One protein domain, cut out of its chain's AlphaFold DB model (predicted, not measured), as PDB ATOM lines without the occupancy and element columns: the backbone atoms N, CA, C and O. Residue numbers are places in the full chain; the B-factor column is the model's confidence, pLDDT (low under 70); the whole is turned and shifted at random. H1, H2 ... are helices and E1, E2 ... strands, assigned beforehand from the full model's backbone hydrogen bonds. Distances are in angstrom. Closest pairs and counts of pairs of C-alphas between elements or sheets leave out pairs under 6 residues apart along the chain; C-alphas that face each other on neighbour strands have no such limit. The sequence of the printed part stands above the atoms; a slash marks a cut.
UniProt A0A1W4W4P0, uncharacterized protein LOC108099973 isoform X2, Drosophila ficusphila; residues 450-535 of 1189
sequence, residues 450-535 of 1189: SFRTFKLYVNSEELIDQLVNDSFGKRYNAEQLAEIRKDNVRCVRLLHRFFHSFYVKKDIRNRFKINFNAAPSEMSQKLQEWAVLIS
ATOM      1  N   SER A 450     -19.293 -13.983  43.611       91.62
ATOM      2  CA  SER A 450     -19.229 -14.285  42.173       91.62
ATOM      3  C   SER A 450     -20.593 -14.701  41.603       91.62
ATOM      4  O   SER A 450     -21.460 -15.185  42.333       91.62
ATOM      5  N   PHE A 451     -20.785 -14.582  40.280       91.75
ATOM      6  CA  PHE A 451     -22.026 -15.029  39.622       91.75
ATOM      7  C   PHE A 451     -22.312 -16.514  39.875       91.75
ATOM      8  O   PHE A 451     -23.462 -16.899  40.093       91.75
ATOM      9  N   ARG A 452     -21.265 -17.350  39.894       86.88
ATOM     10  CA  ARG A 452     -21.370 -18.771  40.247       86.88
ATOM     11  C   ARG A 452     -21.950 -18.962  41.651       86.88
ATOM     12  O   ARG A 452     -22.864 -19.761  41.825       86.88
ATOM     13  N   THR A 453     -21.452 -18.199  42.619       88.50
ATOM     14  CA  THR A 453     -21.899 -18.232  44.019       88.50
ATOM     15  C   THR A 453     -23.346 -17.751  44.154       88.50
ATOM     16  O   THR A 453     -24.156 -18.408  44.799       88.50
ATOM     17  N   PHE A 454     -23.703 -16.656  43.477       91.25
ATOM     18  CA  PHE A 454     -25.078 -16.152  43.422       91.25
ATOM     19  C   PHE A 454     -26.048 -17.186  42.830       91.25
ATOM     20  O   PHE A 454     -27.087 -17.462  43.425       91.25
ATOM     21  N   LYS A 455     -25.694 -17.818  41.698       89.50
ATOM     22  CA  LYS A 455     -26.533 -18.839  41.047       89.50
ATOM     23  C   LYS A 455     -26.763 -20.077  41.929       89.50
ATOM     24  O   LYS A 455     -27.831 -20.670  41.828       89.50
ATOM     25  N   LEU A 456     -25.792 -20.469  42.758       87.38
ATOM     26  CA  LEU A 456     -25.903 -21.643  43.637       87.38
ATOM     27  C   LEU A 456     -26.889 -21.452  44.798       87.38
ATOM     28  O   LEU A 456     -27.480 -22.431  45.244       87.38
ATOM     29  N   TYR A 457     -27.050 -20.222  45.290       87.56
ATOM     30  CA  TYR A 457     -27.809 -19.946  46.515       87.56
ATOM     31  C   TYR A 457     -29.143 -19.223  46.303       87.56
ATOM     32  O   TYR A 457     -29.961 -19.191  47.220       87.56
ATOM     33  N   VAL A 458     -29.367 -18.636  45.126       87.88
ATOM     34  CA  VAL A 458     -30.640 -17.999  44.764       87.88
ATOM     35  C   VAL A 458     -31.681 -19.036  44.325       87.88
ATOM     36  O   VAL A 458     -31.327 -20.078  43.769       87.88
ATOM     37  N   ASN A 459     -32.970 -18.727  44.489       88.75
ATOM     38  CA  ASN A 459     -34.112 -19.461  43.924       88.75
ATOM     39  C   ASN A 459     -34.142 -19.400  42.379       88.75
ATOM     40  O   ASN A 459     -35.026 -18.795  41.778       88.75
ATOM     41  N   SER A 460     -33.132 -19.981  41.725       82.56
ATOM     42  CA  SER A 460     -32.790 -19.665  40.334       82.56
ATOM     43  C   SER A 460     -33.876 -20.020  39.318       82.56
ATOM     44  O   SER A 460     -34.045 -19.269  38.363       82.56
ATOM     45  N   GLU A 461     -34.650 -21.084  39.540       83.44
ATOM     46  CA  GLU A 461     -35.760 -21.487  38.667       83.44
ATOM     47  C   GLU A 461     -36.935 -20.502  38.765       83.44
ATOM     48  O   GLU A 461     -37.293 -19.880  37.766       83.44
ATOM     49  N   GLU A 462     -37.449 -20.249  39.975       87.81
ATOM     50  CA  GLU A 462     -38.514 -19.264  40.239       87.81
ATOM     51  C   GLU A 462     -38.110 -17.844  39.791       87.81
ATOM     52  O   GLU A 462     -38.932 -17.073  39.290       87.81
ATOM     53  N   LEU A 463     -36.834 -17.481  39.950       89.75
ATOM     54  CA  LEU A 463     -36.297 -16.194  39.512       89.75
ATOM     55  C   LEU A 463     -36.166 -16.114  37.983       89.75
ATOM     56  O   LEU A 463     -36.504 -15.081  37.409       89.75
ATOM     57  N   ILE A 464     -35.728 -17.182  37.305       90.19
ATOM     58  CA  ILE A 464     -35.751 -17.266  35.833       90.19
ATOM     59  C   ILE A 464     -37.190 -17.126  35.329       90.19
ATOM     60  O   ILE A 464     -37.426 -16.370  34.388       90.19
ATOM     61  N   ASP A 465     -38.151 -17.771  35.986       88.25
ATOM     62  CA  ASP A 465     -39.569 -17.687  35.641       88.25
ATOM     63  C   ASP A 465     -40.107 -16.254  35.720       88.25
ATOM     64  O   ASP A 465     -40.716 -15.746  34.772       88.25
ATOM     65  N   GLN A 466     -39.826 -15.559  36.824       89.94
ATOM     66  CA  GLN A 466     -40.198 -14.156  36.977       89.94
ATOM     67  C   GLN A 466     -39.473 -13.254  35.963       89.94
ATOM     68  O   GLN A 466     -40.102 -12.362  35.395       89.94
ATOM     69  N   LEU A 467     -38.185 -13.487  35.681       91.75
ATOM     70  CA  LEU A 467     -37.407 -12.714  34.701       91.75
ATOM     71  C   LEU A 467     -37.905 -12.907  33.261       91.75
ATOM     72  O   LEU A 467     -37.938 -11.941  32.495       91.75
ATOM     73  N   VAL A 468     -38.306 -14.126  32.891       92.44
ATOM     74  CA  VAL A 468     -38.914 -14.444  31.590       92.44
ATOM     75  C   VAL A 468     -40.289 -13.785  31.480       92.44
ATOM     76  O   VAL A 468     -40.554 -13.092  30.498       92.44
ATOM     77  N   ASN A 469     -41.138 -13.909  32.503       90.50
ATOM     78  CA  ASN A 469     -42.461 -13.281  32.515       90.50
ATOM     79  C   ASN A 469     -42.383 -11.737  32.501       90.50
ATOM     80  O   ASN A 469     -43.150 -11.102  31.779       90.50
ATOM     81  N   ASP A 470     -41.432 -11.118  33.208       89.56
ATOM     82  CA  ASP A 470     -41.234  -9.659  33.218       89.56
ATOM     83  C   ASP A 470     -40.660  -9.128  31.889       89.56
ATOM     84  O   ASP A 470     -41.137  -8.123  31.356       89.56
ATOM     85  N   SER A 471     -39.684  -9.839  31.307       88.25
ATOM     86  CA  SER A 471     -39.041  -9.450  30.040       88.25
ATOM     87  C   SER A 471     -39.930  -9.681  28.814       88.25
ATOM     88  O   SER A 471     -39.842  -8.934  27.836       88.25
ATOM     89  N   PHE A 472     -40.760 -10.731  28.833       89.69
ATOM     90  CA  PHE A 472     -41.421 -11.264  27.637       89.69
ATOM     91  C   PHE A 472     -42.938 -11.464  27.770       89.69
ATOM     92  O   PHE A 472     -43.623 -11.482  26.748       89.69
ATOM     93  N   GLY A 473     -43.506 -11.528  28.977       85.38
ATOM     94  CA  GLY A 473     -44.935 -11.813  29.196       85.38
ATOM     95  C   GLY A 473     -45.911 -10.771  28.631       85.38
ATOM     96  O   GLY A 473     -47.086 -11.063  28.447       85.38
ATOM     97  N   LYS A 474     -45.431  -9.568  28.282       85.50
ATOM     98  CA  LYS A 474     -46.208  -8.542  27.553       85.50
ATOM     99  C   LYS A 474     -46.208  -8.718  26.024       85.50
ATOM    100  O   LYS A 474     -46.840  -7.922  25.335       85.50
ATOM    101  N   ARG A 475     -45.442  -9.673  25.481       81.12
ATOM    102  CA  ARG A 475     -45.160  -9.814  24.034       81.12
ATOM    103  C   ARG A 475     -45.339 -11.233  23.479       81.12
ATOM    104  O   ARG A 475     -45.532 -11.361  22.276       81.12
ATOM    105  N   TYR A 476     -45.258 -12.265  24.318       90.25
ATOM    106  CA  TYR A 476     -45.240 -13.677  23.913       90.25
ATOM    107  C   TYR A 476     -46.367 -14.472  24.586       90.25
ATOM    108  O   TYR A 476     -46.781 -14.140  25.698       90.25
ATOM    109  N   ASN A 477     -46.862 -15.520  23.921       89.50
ATOM    110  CA  ASN A 477     -47.889 -16.406  24.478       89.50
ATOM    111  C   ASN A 477     -47.288 -17.435  25.467       89.50
ATOM    112  O   ASN A 477     -46.069 -17.563  25.595       89.50
ATOM    113  N   ALA A 478     -48.138 -18.186  26.178       87.12
ATOM    114  CA  ALA A 478     -47.689 -19.154  27.187       87.12
ATOM    115  C   ALA A 478     -46.738 -20.235  26.627       87.12
ATOM    116  O   ALA A 478     -45.783 -20.621  27.301       87.12
ATOM    117  N   GLU A 479     -46.960 -20.674  25.386       86.25
ATOM    118  CA  GLU A 479     -46.157 -21.691  24.694       86.25
ATOM    119  C   GLU A 479     -44.759 -21.165  24.343       86.25
ATOM    120  O   GLU A 479     -43.759 -21.803  24.657       86.25
ATOM    121  N   GLN A 480     -44.671 -19.956  23.782       85.62
ATOM    122  CA  GLN A 480     -43.407 -19.275  23.485       85.62
ATOM    123  C   GLN A 480     -42.617 -18.958  24.760       85.62
ATOM    124  O   GLN A 480     -41.394 -19.071  24.782       85.62
ATOM    125  N   LEU A 481     -43.296 -18.604  25.857       87.50
ATOM    126  CA  LEU A 481     -42.641 -18.452  27.158       87.50
ATOM    127  C   LEU A 481     -42.119 -19.807  27.676       87.50
ATOM    128  O   LEU A 481     -41.043 -19.854  28.266       87.50
ATOM    129  N   ALA A 482     -42.824 -20.918  27.430       86.62
ATOM    130  CA  ALA A 482     -42.339 -22.270  27.729       86.62
ATOM    131  C   ALA A 482     -41.162 -22.710  26.835       86.62
ATOM    132  O   ALA A 482     -40.269 -23.411  27.307       86.62
ATOM    133  N   GLU A 483     -41.103 -22.263  25.581       88.62
ATOM    134  CA  GLU A 483     -39.941 -22.448  24.705       88.62
ATOM    135  C   GLU A 483     -38.726 -21.642  25.200       88.62
ATOM    136  O   GLU A 483     -37.627 -22.182  25.320       88.62
ATOM    137  N   ILE A 484     -38.925 -20.377  25.594       86.56
ATOM    138  CA  ILE A 484     -37.865 -19.526  26.161       86.56
ATOM    139  C   ILE A 484     -37.301 -20.123  27.462       86.56
ATOM    140  O   ILE A 484     -36.085 -20.091  27.647       86.56
ATOM    141  N   ARG A 485     -38.144 -20.718  28.322       86.19
ATOM    142  CA  ARG A 485     -37.715 -21.458  29.532       86.19
ATOM    143  C   ARG A 485     -36.812 -22.655  29.218       86.19
ATOM    144  O   ARG A 485     -35.890 -22.930  29.979       86.19
ATOM    145  N   LYS A 486     -37.058 -23.362  28.108       86.88
ATOM    146  CA  LYS A 486     -36.235 -24.505  27.669       86.88
ATOM    147  C   LYS A 486     -34.859 -24.069  27.152       86.88
ATOM    148  O   LYS A 486     -33.903 -24.836  27.248       86.88
ATOM    149  N   ASP A 487     -34.718 -22.838  26.655       88.88
ATOM    150  CA  ASP A 487     -33.418 -22.285  26.271       88.88
ATOM    151  C   ASP A 487     -32.612 -21.843  27.509       88.88
ATOM    152  O   ASP A 487     -32.609 -20.684  27.940       88.88
ATOM    153  N   ASN A 488     -31.880 -22.807  28.071       84.06
ATOM    154  CA  ASN A 488     -30.957 -22.629  29.195       84.06
ATOM    155  C   ASN A 488     -29.923 -21.509  28.926       84.06
ATOM    156  O   ASN A 488     -29.578 -20.745  29.828       84.06
ATOM    157  N   VAL A 489     -29.480 -21.326  27.673       85.81
ATOM    158  CA  VAL A 489     -28.504 -20.284  27.308       85.81
ATOM    159  C   VAL A 489     -29.125 -18.886  27.397       85.81
ATOM    160  O   VAL A 489     -28.479 -17.967  27.909       85.81
ATOM    161  N   ARG A 490     -30.381 -18.700  26.966       87.31
ATOM    162  CA  ARG A 490     -31.139 -17.452  27.185       87.31
ATOM    163  C   ARG A 490     -31.410 -17.233  28.671       87.31
ATOM    164  O   ARG A 490     -31.137 -16.140  29.167       87.31
ATOM    165  N   CYS A 491     -31.860 -18.256  29.393       87.62
ATOM    166  CA  CYS A 491     -32.181 -18.153  30.818       87.62
ATOM    167  C   CYS A 491     -30.961 -17.771  31.676       87.62
ATOM    168  O   CYS A 491     -31.041 -16.847  32.488       87.62
ATOM    169  N   VAL A 492     -29.790 -18.374  31.438       87.56
ATOM    170  CA  VAL A 492     -28.540 -17.997  32.122       87.56
ATOM    171  C   VAL A 492     -28.097 -16.573  31.762       87.56
ATOM    172  O   VAL A 492     -27.629 -15.850  32.642       87.56
ATOM    173  N   ARG A 493     -28.290 -16.113  30.515       89.75
ATOM    174  CA  ARG A 493     -28.009 -14.714  30.128       89.75
ATOM    175  C   ARG A 493     -28.937 -13.713  30.826       89.75
ATOM    176  O   ARG A 493     -28.461 -12.659  31.247       89.75
ATOM    177  N   LEU A 494     -30.225 -14.035  30.986       90.44
ATOM    178  CA  LEU A 494     -31.170 -13.220  31.763       90.44
ATOM    179  C   LEU A 494     -30.742 -13.142  33.232       90.44
ATOM    180  O   LEU A 494     -30.606 -12.042  33.764       90.44
ATOM    181  N   LEU A 495     -30.445 -14.287  33.856       91.50
ATOM    182  CA  LEU A 495     -30.006 -14.363  35.252       91.50
ATOM    183  C   LEU A 495     -28.683 -13.609  35.488       91.50
ATOM    184  O   LEU A 495     -28.530 -12.937  36.503       91.50
ATOM    185  N   HIS A 496     -27.748 -13.642  34.533       91.19
ATOM    186  CA  HIS A 496     -26.491 -12.888  34.603       91.19
ATOM    187  C   HIS A 496     -26.695 -11.370  34.457       91.19
ATOM    188  O   HIS A 496     -26.069 -10.578  35.166       91.19
ATOM    189  N   ARG A 497     -27.596 -10.938  33.563       91.31
ATOM    190  CA  ARG A 497     -27.995  -9.525  33.442       91.31
ATOM    191  C   ARG A 497     -28.709  -9.040  34.706       91.31
ATOM    192  O   ARG A 497     -28.512  -7.896  35.121       91.31
ATOM    193  N   PHE A 498     -29.510  -9.910  35.320       92.62
ATOM    194  CA  PHE A 498     -30.157  -9.639  36.594       92.62
ATOM    195  C   PHE A 498     -29.138  -9.508  37.731       92.62
ATOM    196  O   PHE A 498     -29.156  -8.495  38.414       92.62
ATOM    197  N   PHE A 499     -28.194 -10.444  37.871       93.44
ATOM    198  CA  PHE A 499     -27.109 -10.397  38.861       93.44
ATOM    199  C   PHE A 499     -26.330  -9.067  38.831       93.44
ATOM    200  O   PHE A 499     -26.217  -8.405  39.863       93.44
ATOM    201  N   HIS A 500     -25.896  -8.603  37.650       91.06
ATOM    202  CA  HIS A 500     -25.265  -7.279  37.491       91.06
ATOM    203  C   HIS A 500     -26.155  -6.115  37.956       91.06
ATOM    204  O   HIS A 500     -25.659  -5.090  38.416       91.06
ATOM    205  N   SER A 501     -27.471  -6.253  37.801       90.88
ATOM    206  CA  SER A 501     -28.443  -5.215  38.147       90.88
ATOM    207  C   SER A 501     -28.829  -5.247  39.631       90.88
ATOM    208  O   SER A 501     -29.034  -4.195  40.223       90.88
ATOM    209  N   PHE A 502     -28.890  -6.433  40.242       92.12
ATOM    210  CA  PHE A 502     -29.276  -6.671  41.634       92.12
ATOM    211  C   PHE A 502     -28.340  -5.974  42.629       92.12
ATOM    212  O   PHE A 502     -28.813  -5.335  43.565       92.12
ATOM    213  N   TYR A 503     -27.025  -6.033  42.398       92.94
ATOM    214  CA  TYR A 503     -26.026  -5.414  43.279       92.94
ATOM    215  C   TYR A 503     -25.780  -3.917  43.020       92.94
ATOM    216  O   TYR A 503     -25.003  -3.307  43.750       92.94
ATOM    217  N   VAL A 504     -26.424  -3.318  42.007       90.31
ATOM    218  CA  VAL A 504     -26.188  -1.917  41.587       90.31
ATOM    219  C   VAL A 504     -27.468  -1.065  41.574       90.31
ATOM    220  O   VAL A 504     -27.393   0.150  41.746       90.31
ATOM    221  N   LYS A 505     -28.657  -1.657  41.382       89.00
ATOM    222  CA  LYS A 505     -29.928  -0.929  41.218       89.00
ATOM    223  C   LYS A 505     -30.998  -1.392  42.210       89.00
ATOM    224  O   LYS A 505     -31.570  -2.475  42.070       89.00
ATOM    225  N   LYS A 506     -31.321  -0.512  43.165       84.94
ATOM    226  CA  LYS A 506     -32.306  -0.732  44.239       84.94
ATOM    227  C   LYS A 506     -33.669  -1.201  43.730       84.94
ATOM    228  O   LYS A 506     -34.222  -2.170  44.246       84.94
ATOM    229  N   ASP A 507     -34.160  -0.573  42.671       85.06
ATOM    230  CA  ASP A 507     -35.497  -0.827  42.119       85.06
ATOM    231  C   ASP A 507     -35.596  -2.210  41.465       85.06
ATOM    232  O   ASP A 507     -36.650  -2.837  41.480       85.06
ATOM    233  N   ILE A 508     -34.483  -2.719  40.923       85.56
ATOM    234  CA  ILE A 508     -34.426  -4.043  40.293       85.56
ATOM    235  C   ILE A 508     -34.302  -5.140  41.353       85.56
ATOM    236  O   ILE A 508     -34.976  -6.160  41.238       85.56
ATOM    237  N   ARG A 509     -33.519  -4.922  42.417       85.56
ATOM    238  CA  ARG A 509     -33.431  -5.863  43.546       85.56
ATOM    239  C   ARG A 509     -34.775  -6.068  44.257       85.56
ATOM    240  O   ARG A 509     -35.066  -7.185  44.665       85.56
ATOM    241  N   ASN A 510     -35.604  -5.029  44.350       84.00
ATOM    242  CA  ASN A 510     -36.899  -5.090  45.038       84.00
ATOM    243  C   ASN A 510     -38.075  -5.545  44.145       84.00
ATOM    244  O   ASN A 510     -39.175  -5.750  44.653       84.00
ATOM    245  N   ARG A 511     -37.878  -5.686  42.825       84.38
ATOM    246  CA  ARG A 511     -38.942  -6.019  41.851       84.38
ATOM    247  C   ARG A 511     -39.300  -7.507  41.793       84.38
ATOM    248  O   ARG A 511     -40.368  -7.848  41.293       84.38
ATOM    249  N   PHE A 512     -38.422  -8.380  42.281       87.50
ATOM    250  CA  PHE A 512     -38.536  -9.832  42.145       87.50
ATOM    251  C   PHE A 512     -38.567 -10.510  43.519       87.50
ATOM    252  O   PHE A 512     -37.914 -10.058  44.459       87.50
ATOM    253  N   LYS A 513     -39.302 -11.620  43.635       85.31
ATOM    254  CA  LYS A 513     -39.288 -12.486  44.817       85.31
ATOM    255  C   LYS A 513     -38.018 -13.325  44.793       85.31
ATOM    256  O   LYS A 513     -37.909 -14.292  44.037       85.31
ATOM    257  N   ILE A 514     -37.057 -12.911  45.605       85.38
ATOM    258  CA  ILE A 514     -35.725 -13.502  45.699       85.38
ATOM    259  C   ILE A 514     -35.594 -14.082  47.098       85.38
ATOM    260  O   ILE A 514     -35.839 -13.380  48.079       85.38
ATOM    261  N   ASN A 515     -35.200 -15.345  47.191       81.81
ATOM    262  CA  ASN A 515     -34.827 -15.949  48.461       81.81
ATOM    263  C   ASN A 515     -33.450 -16.612  48.351       81.81
ATOM    264  O   ASN A 515     -33.038 -17.052  47.277       81.81
ATOM    265  N   PHE A 516     -32.744 -16.642  49.479       86.00
ATOM    266  CA  PHE A 516     -31.426 -17.256  49.631       86.00
ATOM    267  C   PHE A 516     -31.482 -18.377  50.677       86.00
ATOM    268  O   PHE A 516     -30.553 -18.564  51.456       86.00
ATOM    269  N   ASN A 517     -32.604 -19.103  50.738       75.38
ATOM    270  CA  ASN A 517     -32.887 -20.061  51.815       75.38
ATOM    271  C   ASN A 517     -31.950 -21.285  51.798       75.38
ATOM    272  O   ASN A 517     -31.857 -21.997  52.793       75.38
ATOM    273  N   ALA A 518     -31.243 -21.512  50.686       76.75
ATOM    274  CA  ALA A 518     -30.195 -22.523  50.556       76.75
ATOM    275  C   ALA A 518     -28.812 -22.056  51.065       76.75
ATOM    276  O   ALA A 518     -27.872 -22.849  51.093       76.75
ATOM    277  N   ALA A 519     -28.650 -20.778  51.428       82.06
ATOM    278  CA  ALA A 519     -27.381 -20.230  51.899       82.06
ATOM    279  C   ALA A 519     -27.204 -20.405  53.418       82.06
ATOM    280  O   ALA A 519     -28.119 -20.079  54.178       82.06
ATOM    281  N   PRO A 520     -26.004 -20.796  53.893       86.38
ATOM    282  CA  PRO A 520     -25.601 -20.588  55.283       86.38
ATOM    283  C   PRO A 520     -25.794 -19.125  55.710       86.38
ATOM    284  O   PRO A 520     -25.679 -18.218  54.882       86.38
ATOM    285  N   SER A 521     -26.037 -18.873  56.997       79.38
ATOM    286  CA  SER A 521     -26.333 -17.534  57.544       79.38
ATOM    287  C   SER A 521     -25.321 -16.458  57.120       79.38
ATOM    288  O   SER A 521     -25.717 -15.400  56.632       79.38
ATOM    289  N   GLU A 522     -24.024 -16.755  57.215       82.88
ATOM    290  CA  GLU A 522     -22.925 -15.877  56.782       82.88
ATOM    291  C   GLU A 522     -22.948 -15.578  55.273       82.88
ATOM    292  O   GLU A 522     -22.687 -14.455  54.837       82.88
ATOM    293  N   MET A 523     -23.294 -16.576  54.453       83.44
ATOM    294  CA  MET A 523     -23.411 -16.408  53.003       83.44
ATOM    295  C   MET A 523     -24.676 -15.638  52.624       83.44
ATOM    296  O   MET A 523     -24.633 -14.835  51.697       83.44
ATOM    297  N   SER A 524     -25.778 -15.827  53.354       82.69
ATOM    298  CA  SER A 524     -27.021 -15.069  53.172       82.69
ATOM    299  C   SER A 524     -26.829 -13.576  53.460       82.69
ATOM    300  O   SER A 524     -27.397 -12.744  52.753       82.69
ATOM    301  N   GLN A 525     -25.980 -13.220  54.433       83.69
ATOM    302  CA  GLN A 525     -25.581 -11.830  54.681       83.69
ATOM    303  C   GLN A 525     -24.796 -11.253  53.490       83.69
ATOM    304  O   GLN A 525     -25.231 -10.259  52.910       83.69
ATOM    305  N   LYS A 526     -23.731 -11.931  53.035       86.50
ATOM    306  CA  LYS A 526     -22.929 -11.499  51.868       86.50
ATOM    307  C   LYS A 526     -23.743 -11.401  50.578       86.50
ATOM    308  O   LYS A 526     -23.587 -10.461  49.802       86.50
ATOM    309  N   LEU A 527     -24.675 -12.328  50.354       87.25
ATOM    310  CA  LEU A 527     -25.606 -12.283  49.221       87.25
ATOM    311  C   LEU A 527     -26.514 -11.042  49.253       87.25
ATOM    312  O   LEU A 527     -26.962 -10.602  48.195       87.25
ATOM    313  N   GLN A 528     -26.748 -10.455  50.429       86.25
ATOM    314  CA  GLN A 528     -27.584  -9.272  50.639       86.25
ATOM    315  C   GLN A 528     -26.811  -7.941  50.701       86.25
ATOM    316  O   GLN A 528     -27.446  -6.887  50.800       86.25
ATOM    317  N   GLU A 529     -25.487  -7.937  50.583       89.62
ATOM    318  CA  GLU A 529     -24.691  -6.706  50.477       89.62
ATOM    319  C   GLU A 529     -24.929  -5.968  49.133       89.62
ATOM    320  O   GLU A 529     -25.730  -6.389  48.292       89.62
ATOM    321  N   TRP A 530     -24.272  -4.821  48.938       90.31
ATOM    322  CA  TRP A 530     -24.293  -4.027  47.698       90.31
ATOM    323  C   TRP A 530     -22.910  -4.043  47.044       90.31
ATOM    324  O   TRP A 530     -21.911  -4.207  47.739       90.31
ATOM    325  N   ALA A 531     -22.825  -3.864  45.721       91.06
ATOM    326  CA  ALA A 531     -21.520  -3.738  45.079       91.06
ATOM    327  C   ALA A 531     -20.875  -2.384  45.414       91.06
ATOM    328  O   ALA A 531     -21.492  -1.328  45.255       91.06
ATOM    329  N   VAL A 532     -19.615  -2.421  45.842       91.00
ATOM    330  CA  VAL A 532     -18.833  -1.230  46.190       91.00
ATOM    331  C   VAL A 532     -18.263  -0.618  44.913       91.00
ATOM    332  O   VAL A 532     -17.634  -1.313  44.118       91.00
ATOM    333  N   LEU A 533     -18.480   0.682  44.704       87.81
ATOM    334  CA  LEU A 533     -17.863   1.427  43.605       87.81
ATOM    335  C   LEU A 533     -16.389   1.700  43.933       87.81
ATOM    336  O   LEU A 533     -16.093   2.376  44.915       87.81
ATOM    337  N   ILE A 534     -15.478   1.225  43.086       84.00
ATOM    338  CA  ILE A 534     -14.053   1.557  43.158       84.00
ATOM    339  C   ILE A 534     -13.842   2.870  42.398       84.00
ATOM    340  O   ILE A 534     -13.654   2.887  41.180       84.00
ATOM    341  N   SER A 535     -13.905   3.988  43.120       61.84
ATOM    342  CA  SER A 535     -13.458   5.286  42.616       61.84
ATOM    343  C   SER A 535     -11.930   5.356  42.633       61.84
ATOM    344  O   SER A 535     -11.317   5.136  43.675       61.84
TER     345      SER A 535
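AT A GLANCE: This is residues 450 to 535 of the 1189 residues of the protein "uncharacterized protein LOC108099973 isoform X2" of Drosophila ficusphila (UniProt A0A1W4W4P0). The long helix H4 is the core, crossed almost at a right angle by H2; H3 packs on H2 and makes a corner with one end of H4, and the short H5 folds back at the other end. A long link then leads to H6, which comes near no helix but H1, and the printed part ends in the strand E1, far from the core. The 86 printed residues, mostly helix by class, have six named helices, H1 to H6, then one named strand. The whole is compact, with a radius of gyration of the C-alphas of 13.8 A and spans of 41 by 30 by 21 A.

HOW THE PARTS SIT: Start at H4, residues 488 to 502, the hub. Its residues 491 to 495 alone touch H2, residues 460 to 472, about perpendicular at 89 degrees; the closest C-alphas, of Ile 464 and Cys 491, are 6.2 A apart. H3, residues 478 to 486, touches H2 at a steep tilt of 48 degrees, opposite ways, closest at the C-alphas of Val 468 and Leu 481, 7.0 A. H5, residues 506 to 509, touches residues 498 to 502 of H4 only at the corner, closest at C-alphas 502 and 509, 4.6 A. H1, residues 451 to 457, only just touches residues 496 to 499 of H4, with 3 pairs of C-alphas within 8 A, the closest those of Phe 451 and Phe 499, 6.9 A. H6, residues 521 to 527, is close to H1 but not clearly touching, 7.0 A between C-alphas 454 and 527. E1, residues 532 to 534, pairs with no named strand. Every O i to N i+4 pair is within hydrogen-bond range in H1, H2, H3, H4 and H6; H5 is too short for one.

IN THESE COORDINATES: Find C-alpha 488 at (-30.957, -22.629, 29.195); from there H4 runs 20.3 A to C-alpha 502. H2 is 17.5 A long and H3 12.7 A. E1 ends at C-alpha 534, (-14.053, 1.557, 43.158).

THE WHOLE: The C-alphas of Glu 479 and Ser 535 are the farthest apart, 46.0 A. The printed part has no cut; the link from H5 to H6 is long. Residue 535 alone has a pLDDT under 70.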